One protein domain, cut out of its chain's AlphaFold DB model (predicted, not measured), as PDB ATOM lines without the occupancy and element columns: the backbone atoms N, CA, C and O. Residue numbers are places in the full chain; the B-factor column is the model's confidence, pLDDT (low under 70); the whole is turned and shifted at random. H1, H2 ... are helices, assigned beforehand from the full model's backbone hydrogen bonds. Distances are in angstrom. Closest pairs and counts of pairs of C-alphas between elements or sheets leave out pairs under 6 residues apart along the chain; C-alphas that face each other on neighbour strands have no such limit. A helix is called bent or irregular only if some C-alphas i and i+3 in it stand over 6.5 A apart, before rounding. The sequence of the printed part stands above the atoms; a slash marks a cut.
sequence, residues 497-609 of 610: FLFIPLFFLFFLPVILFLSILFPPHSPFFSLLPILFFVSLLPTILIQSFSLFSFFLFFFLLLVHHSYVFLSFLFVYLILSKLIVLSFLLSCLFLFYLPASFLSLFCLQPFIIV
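Overview. This is residues 497 to 609 of the 610 residues of the protein "Hypothetical protein" of Sepia pharaonis (UniProt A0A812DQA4). The model is a long helical hairpin made of H2 and H3, with a shorter bent helix, H1, folded back along the first part of H2, so that H2 runs between H1 and H3. H3 is the longest helix, and its last stretch, residues 591 to 607, sticks out past the rest together with residues 608 and 609. The printed part has 113 residues with three named helices in the order H1, H2, H3 and no named strand, and its class is all helix. The whole is extended, with a radius of gyration of the C-alphas of 20.7 A, and its outline is a rod spanning 73 by 28 by 18 A.

Arrangement. Begin with H3, residues 562 to 607, and then find H2, residues 523 to 558. They touch and form a helical hairpin, running opposite ways at a shallow tilt of 11 degrees. H3 touches H2 with residues 564 to 583 alone, and the closest C-alphas are those of Leu 556 and Phe 565, 6.0 A apart. Along H2 you meet a kink of 27 degrees near residue 538. Next find H1, residues 497 to 517, assigned as one helix by its hydrogen bonds but bent: C-alphas 506 and 509 are 6.7 A apart. Its arms, H1a at residues 497 to 506 and H1b at residues 509 to 517, stand at a shallow tilt of 33 degrees, only just short of steep. H1b and H2 touch as a second helical hairpin, opposite ways at a shallow tilt of 15 degrees; H2 touches H1b with residues 525 to 532 alone, and the closest C-alphas, of Ser 515 and Phe 525, are 6.9 A apart. H1a is close to H2 but not clearly touching, the closest C-alphas being those of Ile 500 and Thr 539, 7.8 A apart. Both arms are apart from H3. Every O i to N i+4 pair is within hydrogen-bond range in H1b, against 5 of 6 in H1a, 27 of 32 in H2 and 37 of 42 in H3.

Along the chain. Find C-alpha 562 at (72.333, -3.056, -8.004); from there H3 runs 67.0 A to C-alpha 607 at (29.602, -40.494, -43.590). H2 runs 53.4 A from C-alpha 523 at (26.429, -16.601, -38.708) to C-alpha 558. H1a measures 15.2 A and H1b 12.2 A. H2 is only just irregular, with C-alphas 526 and 529 6.7 A apart, and so is H3, with C-alphas 602 and 605 6.6 A apart.

Size, cuts and confidence. The C-alphas farthest apart are those of His 560 and Val 609, at 74.6 A. The printed part has no cut, and both links, H1 to H2 and H2 to H3, are tight. Residues 558 to 563 and 591 to 609 stand free. The mean pLDDT of the printed part is 80.7, and it is under 70 at residues 497, 560, 599 and 601 to 609.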
ATOM      1  N   PHE A 497      55.457  -0.116 -30.792       60.25
ATOM      2  CA  PHE A 497      54.516   0.640 -31.609       60.25
ATOM      3  C   PHE A 497      54.436   0.207 -33.083       60.25
ATOM      4  O   PHE A 497      53.378   0.374 -33.683       60.25
ATOM      5  N   LEU A 498      55.486  -0.379 -33.672       75.62
ATOM      6  CA  LEU A 498      55.442  -0.878 -35.059       75.62
ATOM      7  C   LEU A 498      54.725  -2.228 -35.193       75.62
ATOM      8  O   LEU A 498      54.321  -2.612 -36.289       75.62
ATOM      9  N   PHE A 499      54.526  -2.945 -34.090       75.56
ATOM     10  CA  PHE A 499      53.970  -4.294 -34.137       75.56
ATOM     11  C   PHE A 499      52.449  -4.305 -34.373       75.56
ATOM     12  O   PHE A 499      51.966  -5.182 -35.080       75.56
ATOM     13  N   ILE A 500      51.697  -3.301 -33.892       76.25
ATOM     14  CA  ILE A 500      50.257  -3.166 -34.206       76.25
ATOM     15  C   ILE A 500      50.031  -2.989 -35.719       76.25
ATOM     16  O   ILE A 500      49.298  -3.791 -36.295       76.25
ATOM     17  N   PRO A 501      50.637  -1.999 -36.407       70.62
ATOM     18  CA  PRO A 501      50.404  -1.819 -37.837       70.62
ATOM     19  C   PRO A 501      50.887  -3.012 -38.670       70.62
ATOM     20  O   PRO A 501      50.218  -3.368 -39.635       70.62
ATOM     21  N   LEU A 502      51.980  -3.682 -38.281       77.69
ATOM     22  CA  LEU A 502      52.427  -4.918 -38.940       77.69
ATOM     23  C   LEU A 502      51.450  -6.082 -38.731       77.69
ATOM     24  O   LEU A 502      51.177  -6.822 -39.673       77.69
ATOM     25  N   PHE A 503      50.879  -6.220 -37.530       83.31
ATOM     26  CA  PHE A 503      49.831  -7.200 -37.252       83.31
ATOM     27  C   PHE A 503      48.599  -6.947 -38.128       83.31
ATOM     28  O   PHE A 503      48.118  -7.861 -38.792       83.31
ATOM     29  N   PHE A 504      48.132  -5.698 -38.212       80.12
ATOM     30  CA  PHE A 504      47.033  -5.340 -39.111       80.12
ATOM     31  C   PHE A 504      47.373  -5.645 -40.572       80.12
ATOM     32  O   PHE A 504      46.558  -6.247 -41.260       80.12
ATOM     33  N   LEU A 505      48.575  -5.302 -41.035       84.88
ATOM     34  CA  LEU A 505      49.008  -5.569 -42.408       84.88
ATOM     35  C   LEU A 505      49.035  -7.075 -42.731       84.88
ATOM     36  O   LEU A 505      48.715  -7.464 -43.851       84.88
ATOM     37  N   PHE A 506      49.366  -7.919 -41.750       83.12
ATOM     38  CA  PHE A 506      49.403  -9.372 -41.910       83.12
ATOM     39  C   PHE A 506      48.015 -10.029 -41.846       83.12
ATOM     40  O   PHE A 506      47.743 -10.968 -42.591       83.12
ATOM     41  N   PHE A 507      47.122  -9.540 -40.982       83.44
ATOM     42  CA  PHE A 507      45.788 -10.125 -40.796       83.44
ATOM     43  C   PHE A 507      44.725  -9.552 -41.739       83.44
ATOM     44  O   PHE A 507      43.735 -10.231 -42.014       83.44
ATOM     45  N   LEU A 508      44.924  -8.352 -42.291       85.38
ATOM     46  CA  LEU A 508      43.983  -7.725 -43.225       85.38
ATOM     47  C   LEU A 508      43.670  -8.608 -44.453       85.38
ATOM     48  O   LEU A 508      42.488  -8.749 -44.762       85.38
ATOM     49  N   PRO A 509      44.640  -9.270 -45.120       86.31
ATOM     50  CA  PRO A 509      44.344 -10.190 -46.220       86.31
ATOM     51  C   PRO A 509      43.491 -11.389 -45.792       86.31
ATOM     52  O   PRO A 509      42.622 -11.814 -46.545       86.31
ATOM     53  N   VAL A 510      43.698 -11.917 -44.579       85.44
ATOM     54  CA  VAL A 510      42.932 -13.055 -44.041       85.44
ATOM     55  C   VAL A 510      41.492 -12.640 -43.739       85.44
ATOM     56  O   VAL A 510      40.556 -13.348 -44.096       85.44
ATOM     57  N   ILE A 511      41.305 -11.464 -43.138       85.88
ATOM     58  CA  ILE A 511      39.988 -10.870 -42.862       85.88
ATOM     59  C   ILE A 511      39.244 -10.610 -44.173       85.88
ATOM     60  O   ILE A 511      38.081 -10.987 -44.296       85.88
ATOM     61  N   LEU A 512      39.920 -10.018 -45.165       87.31
ATOM     62  CA  LEU A 512      39.352  -9.773 -46.490       87.31
ATOM     63  C   LEU A 512      38.974 -11.087 -47.178       87.31
ATOM     64  O   LEU A 512      37.857 -11.213 -47.673       87.31
ATOM     65  N   PHE A 513      39.845 -12.094 -47.139       91.06
ATOM     66  CA  PHE A 513      39.562 -13.410 -47.707       91.06
ATOM     67  C   PHE A 513      38.351 -14.079 -47.044       91.06
ATOM     68  O   PHE A 513      37.433 -14.511 -47.736       91.06
ATOM     69  N   LEU A 514      38.293 -14.095 -45.710       85.75
ATOM     70  CA  LEU A 514      37.154 -14.638 -44.967       85.75
ATOM     71  C   LEU A 514      35.862 -13.854 -45.248       85.75
ATOM     72  O   LEU A 514      34.797 -14.457 -45.351       85.75
ATOM     73  N   SER A 515      35.947 -12.534 -45.436       86.50
ATOM     74  CA  SER A 515      34.787 -11.704 -45.792       86.50
ATOM     75  C   SER A 515      34.254 -11.966 -47.205       86.50
ATOM     76  O   SER A 515      33.069 -11.766 -47.448       86.50
ATOM     77  N   ILE A 516      35.105 -12.438 -48.125       92.25
ATOM     78  CA  ILE A 516      34.703 -12.860 -49.476       92.25
ATOM     79  C   ILE A 516      34.079 -14.260 -49.430       92.25
ATOM     80  O   ILE A 516      33.125 -14.541 -50.151       92.25
ATOM     81  N   LEU A 517      34.620 -15.140 -48.584       93.00
ATOM     82  CA  LEU A 517      34.225 -16.547 -48.518       93.00
ATOM     83  C   LEU A 517      32.875 -16.750 -47.815       93.00
ATOM     84  O   LEU A 517      32.133 -17.673 -48.152       93.00
ATOM     85  N   PHE A 518      32.536 -15.876 -46.865       93.62
ATOM     86  CA  PHE A 518      31.290 -15.940 -46.113       93.62
ATOM     87  C   PHE A 518      30.348 -14.790 -46.491       93.62
ATOM     88  O   PHE A 518      30.700 -13.628 -46.287       93.62
ATOM     89  N   PRO A 519      29.121 -15.069 -46.975       90.62
ATOM     90  CA  PRO A 519      28.158 -14.016 -47.260       90.62
ATOM     91  C   PRO A 519      27.798 -13.253 -45.973       90.62
ATOM     92  O   PRO A 519      27.777 -13.851 -44.888       90.62
ATOM     93  N   PRO A 520      27.448 -11.957 -46.075       90.56
ATOM     94  CA  PRO A 520      27.224 -11.079 -44.920       90.56
ATOM     95  C   PRO A 520      26.088 -11.540 -43.993       90.56
ATOM     96  O   PRO A 520      26.032 -11.140 -42.836       90.56
ATOM     97  N   HIS A 521      25.191 -12.404 -44.479       88.94
ATOM     98  CA  HIS A 521      24.092 -12.980 -43.697       88.94
ATOM     99  C   HIS A 521      24.449 -14.290 -42.986       88.94
ATOM    100  O   HIS A 521      23.620 -14.843 -42.265       88.94
ATOM    101  N   SER A 522      25.656 -14.819 -43.189       95.06
ATOM    102  CA  SER A 522      26.076 -16.039 -42.509       95.06
ATOM    103  C   SER A 522      26.366 -15.766 -41.023       95.06
ATOM    104  O   SER A 522      26.946 -14.729 -40.686       95.06
ATOM    105  N   PRO A 523      26.047 -16.709 -40.119       86.94
ATOM    106  CA  PRO A 523      26.429 -16.601 -38.708       86.94
ATOM    107  C   PRO A 523      27.955 -16.588 -38.506       86.94
ATOM    108  O   PRO A 523      28.439 -16.197 -37.452       86.94
ATOM    109  N   PHE A 524      28.734 -16.983 -39.519       87.50
ATOM    110  CA  PHE A 524      30.193 -16.893 -39.503       87.50
ATOM    111  C   PHE A 524      30.698 -15.462 -39.706       87.50
ATOM    112  O   PHE A 524      31.703 -15.078 -39.107       87.50
ATOM    113  N   PHE A 525      29.985 -14.642 -40.481       89.88
ATOM    114  CA  PHE A 525      30.357 -13.244 -40.695       89.88
ATOM    115  C   PHE A 525      30.241 -12.419 -39.403       89.88
ATOM    116  O   PHE A 525      31.090 -11.571 -39.133       89.88
ATOM    117  N   SER A 526      29.258 -12.714 -38.542       88.12
ATOM    118  CA  SER A 526      29.124 -12.058 -37.231       88.12
ATOM    119  C   SER A 526      30.189 -12.490 -36.212       88.12
ATOM    120  O   SER A 526      30.456 -11.749 -35.265       88.12
ATOM    121  N   LEU A 527      30.844 -13.641 -36.413       91.19
ATOM    122  CA  LEU A 527      31.968 -14.107 -35.589       91.19
ATOM    123  C   LEU A 527      33.313 -13.496 -36.007       91.19
ATOM    124  O   LEU A 527      34.264 -13.520 -35.228       91.19
ATOM    125  N   LEU A 528      33.407 -12.925 -37.206       88.12
ATOM    126  CA  LEU A 528      34.653 -12.406 -37.771       88.12
ATOM    127  C   LEU A 528      35.271 -11.254 -36.943       88.12
ATOM    128  O   LEU A 528      36.475 -11.306 -36.683       88.12
ATOM    129  N   PRO A 529      34.497 -10.283 -36.410       84.56
ATOM    130  CA  PRO A 529      35.018  -9.281 -35.475       84.56
ATOM    131  C   PRO A 529      35.491  -9.882 -34.145       84.56
ATOM    132  O   PRO A 529      36.454  -9.395 -33.558       84.56
ATOM    133  N   ILE A 530      34.834 -10.947 -33.672       87.56
ATOM    134  CA  ILE A 530      35.188 -11.625 -32.418       87.56
ATOM    135  C   ILE A 530      36.500 -12.388 -32.600       87.56
ATOM    136  O   ILE A 530      37.401 -12.242 -31.784       87.56
ATOM    137  N   LEU A 531      36.644 -13.139 -33.693       83.44
ATOM    138  CA  LEU A 531      37.893 -13.819 -34.047       83.44
ATOM    139  C   LEU A 531      39.040 -12.822 -34.221       83.44
ATOM    140  O   LEU A 531      40.135 -13.054 -33.709       83.44
ATOM    141  N   PHE A 532      38.775 -11.682 -34.863       87.75
ATOM    142  CA  PHE A 532      39.748 -10.603 -34.968       87.75
ATOM    143  C   PHE A 532      40.164 -10.083 -33.585       87.75
ATOM    144  O   PHE A 532      41.355 -10.027 -33.282       87.75
ATOM    145  N   PHE A 533      39.207  -9.779 -32.708       84.94
ATOM    146  CA  PHE A 533      39.497  -9.287 -31.362       84.94
ATOM    147  C   PHE A 533      40.249 -10.317 -30.505       84.94
ATOM    148  O   PHE A 533      41.215  -9.972 -29.824       84.94
ATOM    149  N   VAL A 534      39.863 -11.593 -30.582       86.06
ATOM    150  CA  VAL A 534      40.545 -12.703 -29.902       86.06
ATOM    151  C   VAL A 534      41.974 -12.868 -30.423       86.06
ATOM    152  O   VAL A 534      42.872 -13.128 -29.630       86.06
ATOM    153  N   SER A 535      42.219 -12.655 -31.720       81.56
ATOM    154  CA  SER A 535      43.577 -12.679 -32.283       81.56
ATOM    155  C   SER A 535      44.425 -11.463 -31.877       81.56
ATOM    156  O   SER A 535      45.640 -11.580 -31.723       81.56
ATOM    157  N   LEU A 536      43.788 -10.309 -31.645       86.31
ATOM    158  CA  LEU A 536      44.440  -9.064 -31.235       86.31
ATOM    159  C   LEU A 536      44.784  -9.064 -29.731       86.31
ATOM    160  O   LEU A 536      45.807  -8.510 -29.327       86.31
ATOM    161  N   LEU A 537      43.966  -9.707 -28.892       84.69
ATOM    162  CA  LEU A 537      44.108  -9.691 -27.433       84.69
ATOM    163  C   LEU A 537      45.502 -10.144 -26.935       84.69
ATOM    164  O   LEU A 537      46.085  -9.420 -26.121       84.69
ATOM    165  N   PRO A 538      46.107 -11.248 -27.426       79.56
ATOM    166  CA  PRO A 538      47.462 -11.639 -27.043       79.56
ATOM    167  C   PRO A 538      48.498 -10.580 -27.412       79.56
ATOM    168  O   PRO A 538      49.404 -10.310 -26.630       79.56
ATOM    169  N   THR A 539      48.358  -9.938 -28.575       81.50
ATOM    170  CA  THR A 539      49.313  -8.914 -29.021       81.50
ATOM    171  C   THR A 539      49.256  -7.659 -28.156       81.50
ATOM    172  O   THR A 539      50.303  -7.141 -27.766       81.50
ATOM    173  N   ILE A 540      48.055  -7.233 -27.753       81.94
ATOM    174  CA  ILE A 540      47.863  -6.124 -26.808       81.94
ATOM    175  C   ILE A 540      48.424  -6.484 -25.426       81.94
ATOM    176  O   ILE A 540      49.093  -5.661 -24.796       81.94
ATOM    177  N   LEU A 541      48.193  -7.709 -24.947       81.56
ATOM    178  CA  LEU A 541      48.731  -8.177 -23.666       81.56
ATOM    179  C   LEU A 541      50.263  -8.218 -23.672       81.56
ATOM    180  O   LEU A 541      50.891  -7.721 -22.742       81.56
ATOM    181  N   ILE A 542      50.875  -8.728 -24.740       83.19
ATOM    182  CA  ILE A 542      52.337  -8.753 -24.889       83.19
ATOM    183  C   ILE A 542      52.900  -7.329 -24.921       83.19
ATOM    184  O   ILE A 542      53.889  -7.040 -24.247       83.19
ATOM    185  N   GLN A 543      52.262  -6.415 -25.654       80.44
ATOM    186  CA  GLN A 543      52.720  -5.028 -25.732       80.44
ATOM    187  C   GLN A 543      52.579  -4.283 -24.412       80.44
ATOM    188  O   GLN A 543      53.534  -3.642 -23.976       80.44
ATOM    189  N   SER A 544      51.426  -4.386 -23.756       79.12
ATOM    190  CA  SER A 544      51.205  -3.765 -22.447       79.12
ATOM    191  C   SER A 544      52.166  -4.323 -21.396       79.12
ATOM    192  O   SER A 544      52.745  -3.547 -20.635       79.12
ATOM    193  N   PHE A 545      52.437  -5.630 -21.422       82.88
ATOM    194  CA  PHE A 545      53.447  -6.251 -20.572       82.88
ATOM    195  C   PHE A 545      54.864  -5.744 -20.887       82.88
ATOM    196  O   PHE A 545      55.616  -5.412 -19.970       82.88
ATOM    197  N   SER A 546      55.223  -5.611 -22.168       82.25
ATOM    198  CA  SER A 546      56.530  -5.078 -22.577       82.25
ATOM    199  C   SER A 546      56.727  -3.625 -22.122       82.25
ATOM    200  O   SER A 546      57.760  -3.304 -21.536       82.25
ATOM    201  N   LEU A 547      55.710  -2.771 -22.273       81.62
ATOM    202  CA  LEU A 547      55.719  -1.384 -21.803       81.62
ATOM    203  C   LEU A 547      55.823  -1.311 -20.280       81.62
ATOM    204  O   LEU A 547      56.668  -0.584 -19.759       81.62
ATOM    205  N   PHE A 548      55.016  -2.097 -19.565       85.19
ATOM    206  CA  PHE A 548      55.083  -2.178 -18.109       85.19
ATOM    207  C   PHE A 548      56.478  -2.599 -17.639       85.19
ATOM    208  O   PHE A 548      57.049  -1.973 -16.748       85.19
ATOM    209  N   SER A 549      57.063  -3.611 -18.280       79.69
ATOM    210  CA  SER A 549      58.405  -4.078 -17.942       79.69
ATOM    211  C   SER A 549      59.497  -3.052 -18.226       79.69
ATOM    212  O   SER A 549      60.429  -2.928 -17.437       79.69
ATOM    213  N   PHE A 550      59.355  -2.268 -19.296       84.25
ATOM    214  CA  PHE A 550      60.268  -1.177 -19.615       84.25
ATOM    215  C   PHE A 550      60.215  -0.072 -18.549       84.25
ATOM    216  O   PHE A 550      61.254   0.376 -18.068       84.25
ATOM    217  N   PHE A 551      59.013   0.322 -18.115       82.75
ATOM    218  CA  PHE A 551      58.856   1.293 -17.029       82.75
ATOM    219  C   PHE A 551      59.371   0.759 -15.690       82.75
ATOM    220  O   PHE A 551      60.048   1.489 -14.967       82.75
ATOM    221  N   LEU A 552      59.101  -0.510 -15.374       82.00
ATOM    222  CA  LEU A 552      59.616  -1.162 -14.170       82.00
ATOM    223  C   LEU A 552      61.149  -1.210 -14.183       82.00
ATOM    224  O   LEU A 552      61.778  -0.908 -13.175       82.00
ATOM    225  N   PHE A 553      61.749  -1.535 -15.328       80.62
ATOM    226  CA  PHE A 553      63.195  -1.525 -15.514       80.62
ATOM    227  C   PHE A 553      63.783  -0.133 -15.274       80.62
ATOM    228  O   PHE A 553      64.741  -0.001 -14.519       80.62
ATOM    229  N   PHE A 554      63.189   0.914 -15.855       80.44
ATOM    230  CA  PHE A 554      63.653   2.290 -15.660       80.44
ATOM    231  C   PHE A 554      63.507   2.743 -14.200       80.44
ATOM    232  O   PHE A 554      64.404   3.380 -13.650       80.44
ATOM    233  N   PHE A 555      62.409   2.364 -13.543       80.25
ATOM    234  CA  PHE A 555      62.195   2.629 -12.123       80.25
ATOM    235  C   PHE A 555      63.237   1.921 -11.246       80.25
ATOM    236  O   PHE A 555      63.812   2.536 -10.351       80.25
ATOM    237  N   LEU A 556      63.534   0.651 -11.527       78.75
ATOM    238  CA  LEU A 556      64.557  -0.116 -10.812       78.75
ATOM    239  C   LEU A 556      65.978   0.375 -11.099       78.75
ATOM    240  O   LEU A 556      66.831   0.263 -10.231       78.75
ATOM    241  N   LEU A 557      66.236   0.932 -12.282       78.94
ATOM    242  CA  LEU A 557      67.508   1.580 -12.600       78.94
ATOM    243  C   LEU A 557      67.681   2.887 -11.806       78.94
ATOM    244  O   LEU A 557      68.789   3.221 -11.392       78.94
ATOM    245  N   LEU A 558      66.584   3.613 -11.570       82.50
ATOM    246  CA  LEU A 558      66.569   4.848 -10.782       82.50
ATOM    247  C   LEU A 558      66.736   4.581  -9.276       82.50
ATOM    248  O   LEU A 558      67.350   5.374  -8.561       82.50
ATOM    249  N   VAL A 559      66.217   3.455  -8.783       86.75
ATOM    250  CA  VAL A 559      66.419   3.007  -7.402       86.75
ATOM    251  C   VAL A 559      67.765   2.286  -7.323       86.75
ATOM    252  O   VAL A 559      67.887   1.138  -7.719       86.75
ATOM    253  N   HIS A 560      68.777   2.979  -6.801       69.69
ATOM    254  CA  HIS A 560      70.215   2.659  -6.806       69.69
ATOM    255  C   HIS A 560      70.645   1.363  -6.057       69.69
ATOM    256  O   HIS A 560      71.677   1.333  -5.385       69.69
ATOM    257  N   HIS A 561      69.877   0.275  -6.141       80.38
ATOM    258  CA  HIS A 561      70.176  -1.030  -5.557       80.38
ATOM    259  C   HIS A 561      70.482  -2.058  -6.650       80.38
ATOM    260  O   HIS A 561      69.616  -2.798  -7.122       80.38
ATOM    261  N   SER A 562      71.766  -2.143  -7.000       76.25
ATOM    262  CA  SER A 562      72.333  -3.056  -8.004       76.25
ATOM    263  C   SER A 562      71.963  -4.533  -7.798       76.25
ATOM    264  O   SER A 562      71.796  -5.267  -8.770       76.25
ATOM    265  N   TYR A 563      71.774  -4.976  -6.551       78.56
ATOM    266  CA  TYR A 563      71.400  -6.361  -6.240       78.56
ATOM    267  C   TYR A 563      69.918  -6.672  -6.487       78.56
ATOM    268  O   TYR A 563      69.591  -7.772  -6.927       78.56
ATOM    269  N   VAL A 564      69.022  -5.706  -6.255       80.31
ATOM    270  CA  VAL A 564      67.585  -5.860  -6.545       80.31
ATOM    271  C   VAL A 564      67.360  -5.852  -8.055       80.31
ATOM    272  O   VAL A 564      66.561  -6.620  -8.579       80.31
ATOM    273  N   PHE A 565      68.131  -5.047  -8.782       82.44
ATOM    274  CA  PHE A 565      68.068  -5.004 -10.236       82.44
ATOM    275  C   PHE A 565      68.389  -6.361 -10.888       82.44
ATOM    276  O   PHE A 565      67.665  -6.793 -11.786       82.44
ATOM    277  N   LEU A 566      69.422  -7.073 -10.419       80.94
ATOM    278  CA  LEU A 566      69.820  -8.357 -11.006       80.94
ATOM    279  C   LEU A 566      68.761  -9.456 -10.799       80.94
ATOM    280  O   LEU A 566      68.484 -10.223 -11.724       80.94
ATOM    281  N   SER A 567      68.136  -9.521  -9.617       80.62
ATOM    282  CA  SER A 567      67.074 -10.501  -9.347       80.62
ATOM    283  C   SER A 567      65.809 -10.206 -10.156       80.62
ATOM    284  O   SER A 567      65.222 -11.127 -10.729       80.62
ATOM    285  N   PHE A 568      65.434  -8.933 -10.304       82.81
ATOM    286  CA  PHE A 568      64.322  -8.531 -11.169       82.81
ATOM    287  C   PHE A 568      64.597  -8.801 -12.649       82.81
ATOM    288  O   PHE A 568      63.708  -9.291 -13.347       82.81
ATOM    289  N   LEU A 569      65.816  -8.541 -13.130       84.12
ATOM    290  CA  LEU A 569      66.212  -8.850 -14.504       84.12
ATOM    291  C   LEU A 569      66.103 -10.355 -14.787       84.12
ATOM    292  O   LEU A 569      65.596 -10.753 -15.834       84.12
ATOM    293  N   PHE A 570      66.522 -11.198 -13.841       85.81
ATOM    294  CA  PHE A 570      66.413 -12.651 -13.971       85.81
ATOM    295  C   PHE A 570      64.951 -13.123 -14.028       85.81
ATOM    296  O   PHE A 570      64.582 -13.877 -14.932       85.81
ATOM    297  N   VAL A 571      64.095 -12.629 -13.126       89.31
ATOM    298  CA  VAL A 571      62.650 -12.926 -13.143       89.31
ATOM    299  C   VAL A 571      62.012 -12.449 -14.449       89.31
ATOM    300  O   VAL A 571      61.221 -13.176 -15.049       89.31
ATOM    301  N   TYR A 572      62.395 -11.271 -14.938       85.88
ATOM    302  CA  TYR A 572      61.916 -10.735 -16.210       85.88
ATOM    303  C   TYR A 572      62.310 -11.608 -17.411       85.88
ATOM    304  O   TYR A 572      61.477 -11.881 -18.280       85.88
ATOM    305  N   LEU A 573      63.549 -12.101 -17.463       85.31
ATOM    306  CA  LEU A 573      64.007 -12.997 -18.531       85.31
ATOM    307  C   LEU A 573      63.265 -14.342 -18.523       85.31
ATOM    308  O   LEU A 573      62.967 -14.883 -19.588       85.31
ATOM    309  N   ILE A 574      62.925 -14.875 -17.347       89.75
ATOM    310  CA  ILE A 574      62.108 -16.093 -17.242       89.75
ATOM    311  C   ILE A 574      60.675 -15.817 -17.703       89.75
ATOM    312  O   ILE A 574      60.129 -16.560 -18.521       89.75
ATOM    313  N   LEU A 575      60.072 -14.735 -17.208       85.88
ATOM    314  CA  LEU A 575      58.679 -14.403 -17.487       85.88
ATOM    315  C   LEU A 575      58.466 -14.055 -18.968       85.88
ATOM    316  O   LEU A 575      57.507 -14.521 -19.575       85.88
ATOM    317  N   SER A 576      59.397 -13.321 -19.583       84.69
ATOM    318  CA  SER A 576      59.363 -13.031 -21.024       84.69
ATOM    319  C   SER A 576      59.452 -14.304 -21.872       84.69
ATOM    320  O   SER A 576      58.668 -14.458 -22.808       84.69
ATOM    321  N   LYS A 577      60.316 -15.267 -21.519       85.50
ATOM    322  CA  LYS A 577      60.381 -16.569 -22.209       85.50
ATOM    323  C   LYS A 577      59.093 -17.382 -22.056       85.50
ATOM    324  O   LYS A 577      58.648 -17.983 -23.031       85.50
ATOM    325  N   LEU A 578      58.477 -17.379 -20.872       87.69
ATOM    326  CA  LEU A 578      57.197 -18.058 -20.638       87.69
ATOM    327  C   LEU A 578      56.053 -17.439 -21.450       87.69
ATOM    328  O   LEU A 578      55.244 -18.176 -22.007       87.69
ATOM    329  N   ILE A 579      56.013 -16.109 -21.573       85.31
ATOM    330  CA  ILE A 579      55.009 -15.406 -22.387       85.31
ATOM    331  C   ILE A 579      55.189 -15.724 -23.875       85.31
ATOM    332  O   ILE A 579      54.214 -16.011 -24.567       85.31
ATOM    333  N   VAL A 580      56.429 -15.725 -24.377       84.38
ATOM    334  CA  VAL A 580      56.705 -16.112 -25.772       84.38
ATOM    335  C   VAL A 580      56.292 -17.564 -26.023       84.38
ATOM    336  O   VAL A 580      55.662 -17.852 -27.038       84.38
ATOM    337  N   LEU A 581      56.578 -18.470 -25.084       86.00
ATOM    338  CA  LEU A 581      56.163 -19.868 -25.177       86.00
ATOM    339  C   LEU A 581      54.632 -20.015 -25.164       86.00
ATOM    340  O   LEU A 581      54.093 -20.762 -25.980       86.00
ATOM    341  N   SER A 582      53.922 -19.290 -24.292       83.56
ATOM    342  CA  SER A 582      52.454 -19.348 -24.232       83.56
ATOM    343  C   SER A 582      51.816 -18.778 -25.497       83.56
ATOM    344  O   SER A 582      50.818 -19.317 -25.975       83.56
ATOM    345  N   PHE A 583      52.398 -17.722 -26.070       84.00
ATOM    346  CA  PHE A 583      51.963 -17.164 -27.347       84.00
ATOM    347  C   PHE A 583      52.165 -18.166 -28.484       84.00
ATOM    348  O   PHE A 583      51.241 -18.409 -29.252       84.00
ATOM    349  N   LEU A 584      53.330 -18.815 -28.551       84.00
ATOM    350  CA  LEU A 584      53.637 -19.802 -29.584       84.00
ATOM    351  C   LEU A 584      52.720 -21.034 -29.482       84.00
ATOM    352  O   LEU A 584      52.208 -21.499 -30.499       84.00
ATOM    353  N   LEU A 585      52.427 -21.499 -28.264       83.69
ATOM    354  CA  LEU A 585      51.422 -22.537 -28.000       83.69
ATOM    355  C   LEU A 585      50.013 -22.103 -28.419       83.69
ATOM    356  O   LEU A 585      49.285 -22.890 -29.019       83.69
ATOM    357  N   SER A 586      49.641 -20.849 -28.148       78.19
ATOM    358  CA  SER A 586      48.342 -20.298 -28.550       78.19
ATOM    359  C   SER A 586      48.223 -20.225 -30.072       78.19
ATOM    360  O   SER A 586      47.208 -20.641 -30.621       78.19
ATOM    361  N   CYS A 587      49.270 -19.772 -30.767       80.94
ATOM    362  CA  CYS A 587      49.326 -19.775 -32.227       80.94
ATOM    363  C   CYS A 587      49.243 -21.196 -32.789       80.94
ATOM    364  O   CYS A 587      48.446 -21.432 -33.691       80.94
ATOM    365  N   LEU A 588      50.009 -22.149 -32.243       82.62
ATOM    366  CA  LEU A 588      49.938 -23.557 -32.647       82.62
ATOM    367  C   LEU A 588      48.521 -24.110 -32.493       82.62
ATOM    368  O   LEU A 588      48.011 -24.719 -33.428       82.62
ATOM    369  N   PHE A 589      47.860 -23.844 -31.366       81.81
ATOM    370  CA  PHE A 589      46.477 -24.259 -31.141       81.81
ATOM    371  C   PHE A 589      45.515 -23.623 -32.155       81.81
ATOM    372  O   PHE A 589      44.657 -24.305 -32.713       81.81
ATOM    373  N   LEU A 590      45.700 -22.334 -32.452       77.62
ATOM    374  CA  LEU A 590      44.881 -21.583 -33.406       77.62
ATOM    375  C   LEU A 590      45.099 -22.040 -34.857       77.62
ATOM    376  O   LEU A 590      44.175 -21.943 -35.652       77.62
ATOM    377  N   PHE A 591      46.270 -22.585 -35.201       77.81
ATOM    378  CA  PHE A 591      46.504 -23.247 -36.491       77.81
ATOM    379  C   PHE A 591      45.959 -24.681 -36.528       77.81
ATOM    380  O   PHE A 591      45.462 -25.120 -37.565       77.81
ATOM    381  N   TYR A 592      46.009 -25.410 -35.410       79.25
ATOM    382  CA  TYR A 592      45.555 -26.803 -35.347       79.25
ATOM    383  C   TYR A 592      44.028 -26.935 -35.339       79.25
ATOM    384  O   TYR A 592      43.485 -27.879 -35.910       79.25
ATOM    385  N   LEU A 593      43.328 -25.983 -34.719       79.88
ATOM    386  CA  LEU A 593      41.870 -25.985 -34.607       79.88
ATOM    387  C   LEU A 593      41.147 -25.901 -35.969       79.88
ATOM    388  O   LEU A 593      40.298 -26.747 -36.234       79.88
ATOM    389  N   PRO A 594      41.470 -24.975 -36.891       73.06
ATOM    390  CA  PRO A 594      40.866 -24.981 -38.216       73.06
ATOM    391  C   PRO A 594      41.272 -26.217 -39.020       73.06
ATOM    392  O   PRO A 594      40.435 -26.727 -39.748       73.06
ATOM    393  N   ALA A 595      42.490 -26.752 -38.862       71.44
ATOM    394  CA  ALA A 595      42.902 -27.977 -39.552       71.44
ATOM    395  C   ALA A 595      42.069 -29.198 -39.118       71.44
ATOM    396  O   ALA A 595      41.641 -29.987 -39.965       71.44
ATOM    397  N   SER A 596      41.767 -29.329 -37.822       72.75
ATOM    398  CA  SER A 596      40.900 -30.400 -37.322       72.75
ATOM    399  C   SER A 596      39.438 -30.198 -37.736       72.75
ATOM    400  O   SER A 596      38.801 -31.156 -38.180       72.75
ATOM    401  N   PHE A 597      38.922 -28.966 -37.717       72.75
ATOM    402  CA  PHE A 597      37.585 -28.659 -38.243       72.75
ATOM    403  C   PHE A 597      37.467 -28.928 -39.749       72.75
ATOM    404  O   PHE A 597      36.461 -29.481 -40.192       72.75
ATOM    405  N   LEU A 598      38.496 -28.602 -40.535       70.62
ATOM    406  CA  LEU A 598      38.517 -28.857 -41.976       70.62
ATOM    407  C   LEU A 598      38.553 -30.363 -42.264       70.62
ATOM    408  O   LEU A 598      37.839 -30.832 -43.145       70.62
ATOM    409  N   SER A 599      39.303 -31.134 -41.468       68.31
ATOM    410  CA  SER A 599      39.316 -32.599 -41.579       68.31
ATOM    411  C   SER A 599      37.946 -33.227 -41.280       68.31
ATOM    412  O   SER A 599      37.527 -34.143 -41.984       68.31
ATOM    413  N   LEU A 600      37.202 -32.680 -40.309       70.25
ATOM    414  CA  LEU A 600      35.832 -33.094 -39.989       70.25
ATOM    415  C   LEU A 600      34.848 -32.755 -41.117       70.25
ATOM    416  O   LEU A 600      34.040 -33.602 -41.495       70.25
ATOM    417  N   PHE A 601      34.951 -31.560 -41.705       68.94
ATOM    418  CA  PHE A 601      34.124 -31.170 -42.852       68.94
ATOM    419  C   PHE A 601      34.422 -32.001 -44.109       68.94
ATOM    420  O   PHE A 601      33.500 -32.328 -44.851       68.94
ATOM    421  N   CYS A 602      35.678 -32.396 -44.335       66.81
ATOM    422  CA  CYS A 602      36.043 -33.291 -45.438       66.81
ATOM    423  C   CYS A 602      35.559 -34.738 -45.232       66.81
ATOM    424  O   CYS A 602      35.323 -35.438 -46.214       66.81
ATOM    425  N   LEU A 603      35.381 -35.186 -43.983       68.06
ATOM    426  CA  LEU A 603      34.847 -36.516 -43.657       68.06
ATOM    427  C   LEU A 603      33.314 -36.579 -43.688       68.06
ATOM    428  O   LEU A 603      32.746 -37.636 -43.960       68.06
ATOM    429  N   GLN A 604      32.632 -35.458 -43.461       53.44
ATOM    430  CA  GLN A 604      31.172 -35.389 -43.440       53.44
ATOM    431  C   GLN A 604      30.475 -35.904 -44.723       53.44
ATOM    432  O   GLN A 604      29.498 -36.641 -44.583       53.44
ATOM    433  N   PRO A 605      30.947 -35.629 -45.960       53.72
ATOM    434  CA  PRO A 605      30.331 -36.209 -47.155       53.72
ATOM    435  C   PRO A 605      30.546 -37.726 -47.285       53.72
ATOM    436  O   PRO A 605      29.742 -38.382 -47.935       53.72
ATOM    437  N   PHE A 606      31.571 -38.307 -46.653       56.19
ATOM    438  CA  PHE A 606      31.790 -39.760 -46.680       56.19
ATOM    439  C   PHE A 606      30.879 -40.517 -45.709       56.19
ATOM    440  O   PHE A 606      30.497 -41.646 -45.995       56.19
ATOM    441  N   ILE A 607      30.491 -39.890 -44.596       58.94
ATOM    442  CA  ILE A 607      29.602 -40.494 -43.590       58.94
ATOM    443  C   ILE A 607      28.128 -40.418 -44.017       58.94
ATOM    444  O   ILE A 607      27.336 -41.244 -43.600       58.94
ATOM    445  N   ILE A 608      27.748 -39.458 -44.867       57.66
ATOM    446  CA  ILE A 608      26.369 -39.333 -45.379       57.66
ATOM    447  C   ILE A 608      26.097 -40.304 -46.550       57.66
ATOM    448  O   ILE A 608      24.949 -40.520 -46.927       57.66
ATOM    449  N   VAL A 609      27.147 -40.893 -47.131       52.97
ATOM    450  CA  VAL A 609      27.057 -41.851 -48.249       52.97
ATOM    451  C   VAL A 609      27.104 -43.318 -47.775       52.97
ATOM    452  O   VAL A 609      26.809 -44.214 -48.564       52.97
TER     453      VAL A 609